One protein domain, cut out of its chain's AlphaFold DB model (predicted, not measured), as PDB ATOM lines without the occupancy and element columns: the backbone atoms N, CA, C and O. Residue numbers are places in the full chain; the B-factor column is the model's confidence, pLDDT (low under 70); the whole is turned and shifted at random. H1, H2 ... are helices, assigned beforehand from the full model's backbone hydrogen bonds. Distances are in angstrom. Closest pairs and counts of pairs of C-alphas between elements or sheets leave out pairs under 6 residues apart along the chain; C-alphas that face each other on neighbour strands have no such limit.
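AT A GLANCE: This is residues 75 to 157 of the 915 residues of the protein "Transcription factor BYE1" of Cyphellophora europaea CBS 101466 (UniProt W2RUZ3). Little regular structure is present: the loops of residues 75 to 103 and 108 to 128, with short H1 between them, form a body from which the long helix H3 runs outward, packing on H1 with residues 141 to 146 alone. H2 lies near H3, crosswise to it. The 83 printed residues include three named helices, H1, H2, H3 in order, and no named strand; the class is all helix, with only 29 residues in named elements. The whole is compact, radius of gyration of the C-alphas 13.1 A, spanning 39 by 28 by 21 A.

HOW THE PARTS SIT: H3, residues 141 to 157, touches H1, residues 104 to 107; their closest C-alphas, Trp 142 and Cys 106, are 4.6 A apart. H2, residues 129 to 136, is close to H3 but not clearly touching, about perpendicular at 79 degrees; their closest C-alphas, Ala 134 and Pro 141, are 7.1 A apart. In H2 and H3 every O i to N i+4 pair is within hydrogen-bond range; H1 is too short for one.

IN THESE COORDINATES: H3 measures 24.4 A, from C-alpha 141 at (-19.416, -34.442, -4.259) to C-alpha 157 at (-1.253, -48.925, 3.106); H2 measures 10.4 A and H1 5.3 A.

THE WHOLE: The farthest C-alphas, Asn 97 and Arg 157, are 39.3 A apart. The printed part has no cut; link H1 to H2 is long. Residues 81 to 89, 112 and 114 have pLDDT under 70.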
ATOM      1  N   ILE A  75     -11.389 -20.562   8.002       81.31
ATOM      2  CA  ILE A  75     -11.622 -21.908   7.465       81.31
ATOM      3  C   ILE A  75     -13.138 -22.150   7.343       81.31
ATOM      4  O   ILE A  75     -13.869 -22.217   8.334       81.31
ATOM      5  N   ARG A  76     -13.619 -22.235   6.096       83.44
ATOM      6  CA  ARG A  76     -15.039 -22.376   5.726       83.44
ATOM      7  C   ARG A  76     -15.160 -23.314   4.530       83.44
ATOM      8  O   ARG A  76     -15.652 -22.960   3.460       83.44
ATOM      9  N   CYS A  77     -14.682 -24.536   4.725       83.38
ATOM     10  CA  CYS A  77     -14.835 -25.600   3.747       83.38
ATOM     11  C   CYS A  77     -16.201 -26.291   3.903       83.38
ATOM     12  O   CYS A  77     -16.612 -26.629   5.014       83.38
ATOM     13  N   ILE A  78     -16.878 -26.575   2.787       80.38
ATOM     14  CA  ILE A  78     -18.223 -27.190   2.748       80.38
ATOM     15  C   ILE A  78     -18.322 -28.586   3.395       80.38
ATOM     16  O   ILE A  78     -19.423 -29.071   3.655       80.38
ATOM     17  N   CYS A  79     -17.188 -29.245   3.655       76.50
ATOM     18  CA  CYS A  79     -17.139 -30.509   4.387       76.50
ATOM     19  C   CYS A  79     -17.340 -30.347   5.905       76.50
ATOM     20  O   CYS A  79     -17.740 -31.312   6.551       76.50
ATOM     21  N   GLY A  80     -17.087 -29.158   6.471       70.69
ATOM     22  CA  GLY A  80     -17.158 -28.895   7.917       70.69
ATOM     23  C   GLY A  80     -16.060 -29.558   8.762       70.69
ATOM     24  O   GLY A  80     -16.120 -29.494   9.987       70.69
ATOM     25  N   GLU A  81     -15.083 -30.193   8.116       66.44
ATOM     26  CA  GLU A  81     -13.942 -30.880   8.727       66.44
ATOM     27  C   GLU A  81     -12.752 -29.905   8.784       66.44
ATOM     28  O   GLU A  81     -12.386 -29.331   7.756       66.44
ATOM     29  N   TYR A  82     -12.188 -29.693   9.976       61.44
ATOM     30  CA  TYR A  82     -10.985 -28.876  10.191       61.44
ATOM     31  C   TYR A  82      -9.733 -29.766  10.126       61.44
ATOM     32  O   TYR A  82      -9.809 -30.966  10.379       61.44
ATOM     33  N   GLU A  83      -8.581 -29.185   9.779       56.78
ATOM     34  CA  GLU A  83      -7.379 -29.945   9.395       56.78
ATOM     35  C   GLU A  83      -6.800 -30.845  10.509       56.78
ATOM     36  O   GLU A  83      -6.242 -31.901  10.211       56.78
ATOM     37  N   GLU A  84      -7.011 -30.495  11.787       46.41
ATOM     38  CA  GLU A  84      -6.469 -31.200  12.965       46.41
ATOM     39  C   GLU A  84      -6.824 -32.704  13.069       46.41
ATOM     40  O   GLU A  84      -6.196 -33.417  13.853       46.41
ATOM     41  N   GLU A  85      -7.816 -33.215  12.325       48.00
ATOM     42  CA  GLU A  85      -8.293 -34.604  12.462       48.00
ATOM     43  C   GLU A  85      -7.608 -35.628  11.519       48.00
ATOM     44  O   GLU A  85      -7.837 -36.831  11.666       48.00
ATOM     45  N   THR A  86      -6.731 -35.223  10.579       47.94
ATOM     46  CA  THR A  86      -6.049 -36.190   9.679       47.94
ATOM     47  C   THR A  86      -4.548 -35.964   9.465       47.94
ATOM     48  O   THR A  86      -4.162 -34.940   8.917       47.94
ATOM     49  N   ASP A  87      -3.727 -36.995   9.743       47.69
ATOM     50  CA  ASP A  87      -2.249 -37.065   9.573       47.69
ATOM     51  C   ASP A  87      -1.716 -36.902   8.118       47.69
ATOM     52  O   ASP A  87      -0.622 -37.371   7.792       47.69
ATOM     53  N   ILE A  88      -2.505 -36.359   7.190       65.62
ATOM     54  CA  ILE A  88      -2.182 -36.274   5.760       65.62
ATOM     55  C   ILE A  88      -2.526 -34.856   5.292       65.62
ATOM     56  O   ILE A  88      -3.712 -34.512   5.320       65.62
ATOM     57  N   PRO A  89      -1.535 -34.054   4.847       64.81
ATOM     58  CA  PRO A  89      -1.777 -32.684   4.411       64.81
ATOM     59  C   PRO A  89      -2.745 -32.664   3.227       64.81
ATOM     60  O   PRO A  89      -2.754 -33.570   2.385       64.81
ATOM     61  N   ARG A  90      -3.581 -31.631   3.169       77.69
ATOM     62  CA  ARG A  90      -4.586 -31.456   2.119       77.69
ATOM     63  C   ARG A  90      -4.325 -30.132   1.417       77.69
ATOM     64  O   ARG A  90      -4.207 -29.116   2.087       77.69
ATOM     65  N   ALA A  91      -4.271 -30.122   0.086       82.50
ATOM     66  CA  ALA A  91      -4.176 -28.860  -0.641       82.50
ATOM     67  C   ALA A  91      -5.400 -27.976  -0.329       82.50
ATOM     68  O   ALA A  91      -6.550 -28.431  -0.417       82.50
ATOM     69  N   MET A  92      -5.137 -26.728   0.061       85.25
ATOM     70  CA  MET A  92      -6.147 -25.724   0.382       85.25
ATOM     71  C   MET A  92      -5.922 -24.451  -0.427       85.25
ATOM     72  O   MET A  92      -4.788 -24.076  -0.720       85.25
ATOM     73  N   VAL A  93      -7.021 -23.767  -0.728       87.94
ATOM     74  CA  VAL A  93      -7.064 -22.495  -1.445       87.94
ATOM     75  C   VAL A  93      -7.819 -21.458  -0.604       87.94
ATOM     76  O   VAL A  93      -8.804 -21.788   0.067       87.94
ATOM     77  N   CYS A  94      -7.350 -20.211  -0.624       90.06
ATOM     78  CA  CYS A  94      -8.007 -19.068   0.014       90.06
ATOM     79  C   CYS A  94      -8.775 -18.242  -1.032       90.06
ATOM     80  O   CYS A  94      -8.395 -18.217  -2.198       90.06
ATOM     81  N   CYS A  95      -9.880 -17.607  -0.635       88.44
ATOM     82  CA  CYS A  95     -10.787 -16.879  -1.528       88.44
ATOM     83  C   CYS A  95     -10.607 -15.354  -1.435       88.44
ATOM     84  O   CYS A  95     -11.028 -14.769  -0.437       88.44
ATOM     85  N   ASP A  96     -10.148 -14.714  -2.520       88.56
ATOM     86  CA  ASP A  96      -9.729 -13.295  -2.636       88.56
ATOM     87  C   ASP A  96     -10.780 -12.219  -2.253       88.56
ATOM     88  O   ASP A  96     -10.544 -11.021  -2.398       88.56
ATOM     89  N   ASN A  97     -11.992 -12.624  -1.872       83.81
ATOM     90  CA  ASN A  97     -13.135 -11.749  -1.589       83.81
ATOM     91  C   ASN A  97     -13.753 -11.995  -0.196       83.81
ATOM     92  O   ASN A  97     -14.691 -11.295   0.186       83.81
ATOM     93  N   CYS A  98     -13.321 -13.020   0.544       86.00
ATOM     94  CA  CYS A  98     -13.843 -13.284   1.894       86.00
ATOM     95  C   CYS A  98     -12.913 -14.107   2.798       86.00
ATOM     96  O   CYS A  98     -13.390 -14.650   3.800       86.00
ATOM     97  N   ASP A  99     -11.641 -14.236   2.404       84.94
ATOM     98  CA  ASP A  99     -10.525 -14.795   3.181       84.94
ATOM     99  C   ASP A  99     -10.854 -16.166   3.797       84.94
ATOM    100  O   ASP A  99     -10.520 -16.517   4.933       84.94
ATOM    101  N   ALA A 100     -11.609 -16.937   3.009       89.44
ATOM    102  CA  ALA A 100     -12.169 -18.216   3.388       89.44
ATOM    103  C   ALA A 100     -11.322 -19.359   2.831       89.44
ATOM    104  O   ALA A 100     -11.304 -19.593   1.621       89.44
ATOM    105  N   TRP A 101     -10.674 -20.096   3.730       90.19
ATOM    106  CA  TRP A 101      -9.866 -21.269   3.403       90.19
ATOM    107  C   TRP A 101     -10.742 -22.504   3.125       90.19
ATOM    108  O   TRP A 101     -11.638 -22.841   3.914       90.19
ATOM    109  N   GLN A 102     -10.483 -23.187   2.004       88.25
ATOM    110  CA  GLN A 102     -11.251 -24.335   1.497       88.25
ATOM    111  C   GLN A 102     -10.325 -25.432   0.938       88.25
ATOM    112  O   GLN A 102      -9.291 -25.122   0.362       88.25
ATOM    113  N   HIS A 103     -10.689 -26.715   1.059       87.88
ATOM    114  CA  HIS A 103      -9.917 -27.824   0.468       87.88
ATOM    115  C   HIS A 103     -10.154 -27.948  -1.048       87.88
ATOM    116  O   HIS A 103     -11.313 -27.975  -1.479       87.88
ATOM    117  N   ASN A 104      -9.097 -28.161  -1.839       83.94
ATOM    118  CA  ASN A 104      -9.175 -28.263  -3.306       83.94
ATOM    119  C   ASN A 104     -10.145 -29.376  -3.763       83.94
ATOM    120  O   ASN A 104     -11.086 -29.099  -4.513       83.94
ATOM    121  N   ASP A 105     -10.024 -30.593  -3.208       82.50
ATOM    122  CA  ASP A 105     -10.946 -31.726  -3.430       82.50
ATOM    123  C   ASP A 105     -12.422 -31.382  -3.176       82.50
ATOM    124  O   ASP A 105     -13.314 -31.881  -3.864       82.50
ATOM    125  N   CYS A 106     -12.702 -30.563  -2.156       83.00
ATOM    126  CA  CYS A 106     -14.076 -30.224  -1.785       83.00
ATOM    127  C   CYS A 106     -14.699 -29.248  -2.785       83.00
ATOM    128  O   CYS A 106     -15.891 -29.350  -3.076       83.00
ATOM    129  N   MET A 107     -13.882 -28.358  -3.349       82.06
ATOM    130  CA  MET A 107     -14.287 -27.401  -4.379       82.06
ATOM    131  C   MET A 107     -14.219 -27.989  -5.800       82.06
ATOM    132  O   MET A 107     -14.662 -27.354  -6.754       82.06
ATOM    133  N   GLY A 108     -13.730 -29.227  -5.949       75.94
ATOM    134  CA  GLY A 108     -13.604 -29.920  -7.234       75.94
ATOM    135  C   GLY A 108     -12.435 -29.428  -8.094       75.94
ATOM    136  O   GLY A 108     -12.456 -29.614  -9.310       75.94
ATOM    137  N   LEU A 109     -11.447 -28.786  -7.468       81.19
ATOM    138  CA  LEU A 109     -10.209 -28.326  -8.090       81.19
ATOM    139  C   LEU A 109      -9.178 -29.475  -8.140       81.19
ATOM    140  O   LEU A 109      -9.276 -30.405  -7.336       81.19
ATOM    141  N   PRO A 110      -8.192 -29.441  -9.059       76.00
ATOM    142  CA  PRO A 110      -7.031 -30.325  -8.973       76.00
ATOM    143  C   PRO A 110      -6.209 -30.034  -7.705       76.00
ATOM    144  O   PRO A 110      -6.323 -28.963  -7.107       76.00
ATOM    145  N   GLU A 111      -5.368 -30.987  -7.300       70.06
ATOM    146  CA  GLU A 111      -4.469 -30.807  -6.152       70.06
ATOM    147  C   GLU A 111      -3.464 -29.674  -6.452       70.06
ATOM    148  O   GLU A 111      -3.377 -28.722  -5.681       70.06
ATOM    149  N   ASP A 112      -2.878 -29.681  -7.656       68.94
ATOM    150  CA  ASP A 112      -1.973 -28.656  -8.208       68.94
ATOM    151  C   ASP A 112      -2.715 -27.414  -8.782       68.94
ATOM    152  O   ASP A 112      -2.458 -26.976  -9.907       68.94
ATOM    153  N   TYR A 113      -3.711 -26.864  -8.071       74.81
ATOM    154  CA  TYR A 113      -4.451 -25.677  -8.541       74.81
ATOM    155  C   TYR A 113      -3.689 -24.366  -8.276       74.81
ATOM    156  O   TYR A 113      -3.938 -23.669  -7.294       74.81
ATOM    157  N   GLU A 114      -2.787 -24.014  -9.190       65.06
ATOM    158  CA  GLU A 114      -2.093 -22.721  -9.219       65.06
ATOM    159  C   GLU A 114      -2.844 -21.723 -10.125       65.06
ATOM    160  O   GLU A 114      -2.854 -21.859 -11.350       65.06
ATOM    161  N   ALA A 115      -3.497 -20.715  -9.533       72.75
ATOM    162  CA  ALA A 115      -4.127 -19.613 -10.265       72.75
ATOM    163  C   ALA A 115      -4.155 -18.323  -9.431       72.75
ATOM    164  O   ALA A 115      -4.575 -18.348  -8.278       72.75
ATOM    165  N   ASP A 116      -3.801 -17.188 -10.045       70.69
ATOM    166  CA  ASP A 116      -3.626 -15.876  -9.388       70.69
ATOM    167  C   ASP A 116      -4.904 -15.253  -8.779       70.69
ATOM    168  O   ASP A 116      -4.856 -14.144  -8.247       70.69
ATOM    169  N   SER A 117      -6.065 -15.906  -8.904       81.56
ATOM    170  CA  SER A 117      -7.315 -15.447  -8.290       81.56
ATOM    171  C   SER A 117      -8.296 -16.605  -8.073       81.56
ATOM    172  O   SER A 117      -8.671 -17.274  -9.046       81.56
ATOM    173  N   TYR A 118      -8.769 -16.812  -6.842       87.19
ATOM    174  CA  TYR A 118      -9.784 -17.810  -6.506       87.19
ATOM    175  C   TYR A 118     -10.993 -17.203  -5.780       87.19
ATOM    176  O   TYR A 118     -10.901 -16.339  -4.913       87.19
ATOM    177  N   PHE A 119     -12.181 -17.716  -6.109       88.88
ATOM    178  CA  PHE A 119     -13.442 -17.272  -5.522       88.88
ATOM    179  C   PHE A 119     -14.291 -18.479  -5.128       88.88
ATOM    180  O   PHE A 119     -14.545 -19.355  -5.958       88.88
ATOM    181  N   CYS A 120     -14.756 -18.501  -3.879       87.44
ATOM    182  CA  CYS A 120     -15.587 -19.568  -3.326       87.44
ATOM    183  C   CYS A 120     -17.013 -19.592  -3.906       87.44
ATOM    184  O   CYS A 120     -17.439 -18.706  -4.655       87.44
ATOM    185  N   GLU A 121     -17.781 -20.611  -3.530       83.12
ATOM    186  CA  GLU A 121     -19.170 -20.824  -3.934       83.12
ATOM    187  C   GLU A 121     -20.132 -19.718  -3.473       83.12
ATOM    188  O   GLU A 121     -21.144 -19.490  -4.136       83.12
ATOM    189  N   GLU A 122     -19.808 -19.009  -2.386       83.25
ATOM    190  CA  GLU A 122     -20.576 -17.850  -1.910       83.25
ATOM    191  C   GLU A 122     -20.227 -16.570  -2.692       83.25
ATOM    192  O   GLU A 122     -21.124 -15.800  -3.033       83.25
ATOM    193  N   CYS A 123     -18.948 -16.358  -3.031       85.44
ATOM    194  CA  CYS A 123     -18.487 -15.140  -3.713       85.44
ATOM    195  C   CYS A 123     -18.704 -15.175  -5.233       85.44
ATOM    196  O   CYS A 123     -19.104 -14.170  -5.821       85.44
ATOM    197  N   LYS A 124     -18.462 -16.319  -5.892       84.19
ATOM    198  CA  LYS A 124     -18.742 -16.533  -7.326       84.19
ATOM    199  C   LYS A 124     -19.342 -17.929  -7.570       84.19
ATOM    200  O   LYS A 124     -18.667 -18.808  -8.119       84.19
ATOM    201  N   PRO A 125     -20.648 -18.135  -7.293       79.38
ATOM    202  CA  PRO A 125     -21.360 -19.379  -7.634       79.38
ATOM    203  C   PRO A 125     -21.360 -19.698  -9.144       79.38
ATOM    204  O   PRO A 125     -21.690 -20.813  -9.550       79.38
ATOM    205  N   GLU A 126     -20.984 -18.727  -9.981       79.38
ATOM    206  CA  GLU A 126     -20.743 -18.853 -11.422       79.38
ATOM    207  C   GLU A 126     -19.577 -19.789 -11.777       79.38
ATOM    208  O   GLU A 126     -19.656 -20.473 -12.800       79.38
ATOM    209  N   ASN A 127     -18.527 -19.849 -10.954       79.19
ATOM    210  CA  ASN A 127     -17.400 -20.766 -11.156       79.19
ATOM    211  C   ASN A 127     -17.791 -22.177 -10.692       79.19
ATOM    212  O   ASN A 127     -17.572 -23.172 -11.379       79.19
ATOM    213  N   HIS A 128     -18.503 -22.241  -9.565       77.69
ATOM    214  CA  HIS A 128     -18.897 -23.470  -8.874       77.69
ATOM    215  C   HIS A 128     -20.237 -24.057  -9.343       77.69
ATOM    216  O   HIS A 128     -20.884 -24.815  -8.620       77.69
ATOM    217  N   LYS A 129     -20.661 -23.759 -10.580       78.06
ATOM    218  CA  LYS A 129     -21.910 -24.258 -11.192       78.06
ATOM    219  C   LYS A 129     -22.180 -25.763 -10.981       78.06
ATOM    220  O   LYS A 129     -23.303 -26.075 -10.571       78.06
ATOM    221  N   PRO A 130     -21.239 -26.711 -11.207       78.50
ATOM    222  CA  PRO A 130     -21.504 -28.135 -10.968       78.50
ATOM    223  C   PRO A 130     -21.688 -28.464  -9.478       78.50
ATOM    224  O   PRO A 130     -22.592 -29.224  -9.131       78.50
ATOM    225  N   LEU A 131     -20.891 -27.851  -8.598       77.00
ATOM    226  CA  LEU A 131     -20.935 -28.042  -7.147       77.00
ATOM    227  C   LEU A 131     -22.247 -27.503  -6.554       77.00
ATOM    228  O   LEU A 131     -22.978 -28.232  -5.884       77.00
ATOM    229  N   VAL A 132     -22.621 -26.268  -6.897       81.56
ATOM    230  CA  VAL A 132     -23.890 -25.636  -6.498       81.56
ATOM    231  C   VAL A 132     -25.096 -26.407  -7.057       81.56
ATOM    232  O   VAL A 132     -26.116 -26.538  -6.377       81.56
ATOM    233  N   ALA A 133     -24.998 -26.964  -8.269       80.94
ATOM    234  CA  ALA A 133     -26.040 -27.825  -8.830       80.94
ATOM    235  C   ALA A 133     -26.137 -29.192  -8.126       80.94
ATOM    236  O   ALA A 133     -27.241 -29.723  -8.014       80.94
ATOM    237  N   ALA A 134     -25.028 -29.757  -7.638       79.00
ATOM    238  CA  ALA A 134     -25.026 -30.979  -6.834       79.00
ATOM    239  C   ALA A 134     -25.633 -30.735  -5.441       79.00
ATOM    240  O   ALA A 134     -26.552 -31.453  -5.048       79.00
ATOM    241  N   ILE A 135     -25.228 -29.654  -4.761       81.69
ATOM    242  CA  ILE A 135     -25.788 -29.217  -3.471       81.69
ATOM    243  C   ILE A 135     -27.311 -29.028  -3.580       81.69
ATOM    244  O   ILE A 135     -28.064 -29.571  -2.774       81.69
ATOM    245  N   LYS A 136     -27.793 -28.351  -4.634       81.94
ATOM    246  CA  LYS A 136     -29.236 -28.182  -4.911       81.94
ATOM    247  C   LYS A 136     -29.978 -29.490  -5.231       81.94
ATOM    248  O   LYS A 136     -31.198 -29.527  -5.110       81.94
ATOM    249  N   LYS A 137     -29.269 -30.557  -5.613       82.56
ATOM    250  CA  LYS A 137     -29.806 -31.922  -5.794       82.56
ATOM    251  C   LYS A 137     -29.676 -32.791  -4.531       82.56
ATOM    252  O   LYS A 137     -29.981 -33.978  -4.591       82.56
ATOM    253  N   GLY A 138     -29.190 -32.241  -3.414       75.31
ATOM    254  CA  GLY A 138     -28.895 -32.994  -2.189       75.31
ATOM    255  C   GLY A 138     -27.681 -33.927  -2.301       75.31
ATOM    256  O   GLY A 138     -27.452 -34.745  -1.414       75.31
ATOM    257  N   GLN A 139     -26.903 -33.821  -3.382       73.75
ATOM    258  CA  GLN A 139     -25.683 -34.594  -3.597       73.75
ATOM    259  C   GLN A 139     -24.490 -33.870  -2.967       73.75
ATOM    260  O   GLN A 139     -24.419 -32.641  -2.975       73.75
ATOM    261  N   ARG A 140     -23.535 -34.642  -2.439       76.19
ATOM    262  CA  ARG A 140     -22.347 -34.138  -1.735       76.19
ATOM    263  C   ARG A 140     -21.061 -34.627  -2.422       76.19
ATOM    264  O   ARG A 140     -20.505 -35.631  -1.984       76.19
ATOM    265  N   PRO A 141     -20.586 -33.975  -3.504       75.69
ATOM    266  CA  PRO A 141     -19.416 -34.442  -4.259       75.69
ATOM    267  C   PRO A 141     -18.155 -34.622  -3.401       75.69
ATOM    268  O   PRO A 141     -17.409 -35.580  -3.595       75.69
ATOM    269  N   TRP A 142     -17.970 -33.764  -2.394       78.06
ATOM    270  CA  TRP A 142     -16.857 -33.836  -1.446       78.06
ATOM    271  C   TRP A 142     -16.842 -35.129  -0.616       78.06
ATOM    272  O   TRP A 142     -15.769 -35.619  -0.280       78.06
ATOM    273  N   GLU A 143     -17.997 -35.749  -0.337       80.25
ATOM    274  CA  GLU A 143     -18.025 -37.067   0.312       80.25
ATOM    275  C   GLU A 143     -17.551 -38.186  -0.619       80.25
ATOM    276  O   GLU A 143     -17.050 -39.205  -0.143       80.25
ATOM    277  N   GLU A 144     -17.731 -38.045  -1.934       77.94
ATOM    278  CA  GLU A 144     -17.197 -39.011  -2.894       77.94
ATOM    279  C   GLU A 144     -15.688 -38.818  -3.074       77.94
ATOM    280  O   GLU A 144     -14.954 -39.805  -3.071       77.94
ATOM    281  N   ALA A 145     -15.210 -37.570  -3.127       76.44
ATOM    282  CA  ALA A 145     -13.781 -37.254  -3.092       76.44
ATOM    283  C   ALA A 145     -13.112 -37.826  -1.828       76.44
ATOM    284  O   ALA A 145     -12.161 -38.597  -1.936       76.44
ATOM    285  N   ALA A 146     -13.683 -37.582  -0.641       80.12
ATOM    286  CA  ALA A 146     -13.198 -38.143   0.621       80.12
ATOM    287  C   ALA A 146     -13.170 -39.686   0.619       80.12
ATOM    288  O   ALA A 146     -12.191 -40.284   1.061       80.12
ATOM    289  N   LYS A 147     -14.196 -40.352   0.063       80.25
ATOM    290  CA  LYS A 147     -14.223 -41.823  -0.085       80.25
ATOM    291  C   LYS A 147     -13.153 -42.331  -1.061       80.25
ATOM    292  O   LYS A 147     -12.502 -43.331  -0.764       80.25
ATOM    293  N   ARG A 148     -12.932 -41.646  -2.190       79.62
ATOM    294  CA  ARG A 148     -11.859 -41.965  -3.152       79.62
ATOM    295  C   ARG A 148     -10.477 -41.795  -2.508       79.62
ATOM    296  O   ARG A 148      -9.660 -42.707  -2.594       79.62
ATOM    297  N   ARG A 149     -10.246 -40.687  -1.795       76.12
ATOM    298  CA  ARG A 149      -9.010 -40.387  -1.049       76.12
ATOM    299  C   ARG A 149      -8.747 -41.433   0.044       76.12
ATOM    300  O   ARG A 149      -7.662 -42.007   0.089       76.12
ATOM    301  N   ALA A 150      -9.753 -41.788   0.848       80.12
ATOM    302  CA  ALA A 150      -9.657 -42.866   1.839       80.12
ATOM    303  C   ALA A 150      -9.319 -44.232   1.206       80.12
ATOM    304  O   ALA A 150      -8.473 -44.959   1.728       80.12
ATOM    305  N   ALA A 151      -9.918 -44.558   0.055       82.44
ATOM    306  CA  ALA A 151      -9.609 -45.781  -0.685       82.44
ATOM    307  C   ALA A 151      -8.183 -45.782  -1.267       82.44
ATOM    308  O   ALA A 151      -7.540 -46.830  -1.264       82.44
ATOM    309  N   LEU A 152      -7.654 -44.634  -1.711       80.69
ATOM    310  CA  LEU A 152      -6.248 -44.498  -2.121       80.69
ATOM    311  C   LEU A 152      -5.295 -44.712  -0.936       80.69
ATOM    312  O   LEU A 152      -4.337 -45.472  -1.056       80.69
ATOM    313  N   ILE A 153      -5.599 -44.136   0.231       80.81
ATOM    314  CA  ILE A 153      -4.817 -44.320   1.464       80.81
ATOM    315  C   ILE A 153      -4.831 -45.795   1.912       80.81
ATOM    316  O   ILE A 153      -3.797 -46.336   2.314       80.81
ATOM    317  N   GLU A 154      -5.970 -46.489   1.821       83.69
ATOM    318  CA  GLU A 154      -6.044 -47.928   2.109       83.69
ATOM    319  C   GLU A 154      -5.341 -48.781   1.034       83.69
ATOM    320  O   GLU A 154      -4.659 -49.757   1.368       83.69
ATOM    321  N   ALA A 155      -5.422 -48.403  -0.244       83.25
ATOM    322  CA  ALA A 155      -4.687 -49.047  -1.330       83.25
ATOM    323  C   ALA A 155      -3.168 -48.920  -1.133       83.25
ATOM    324  O   ALA A 155      -2.452 -49.914  -1.237       83.25
ATOM    325  N   GLU A 156      -2.669 -47.745  -0.755       79.00
ATOM    326  CA  GLU A 156      -1.248 -47.506  -0.498       79.00
ATOM    327  C   GLU A 156      -0.764 -48.247   0.763       79.00
ATOM    328  O   GLU A 156       0.237 -48.972   0.730       79.00
ATOM    329  N   ARG A 157      -1.526 -48.171   1.868       78.94
ATOM    330  CA  ARG A 157      -1.253 -48.925   3.106       78.94
ATOM    331  C   ARG A 157      -1.273 -50.438   2.867       78.94
ATOM    332  O   ARG A 157      -0.439 -51.157   3.422       78.94
TER     333      ARG A 157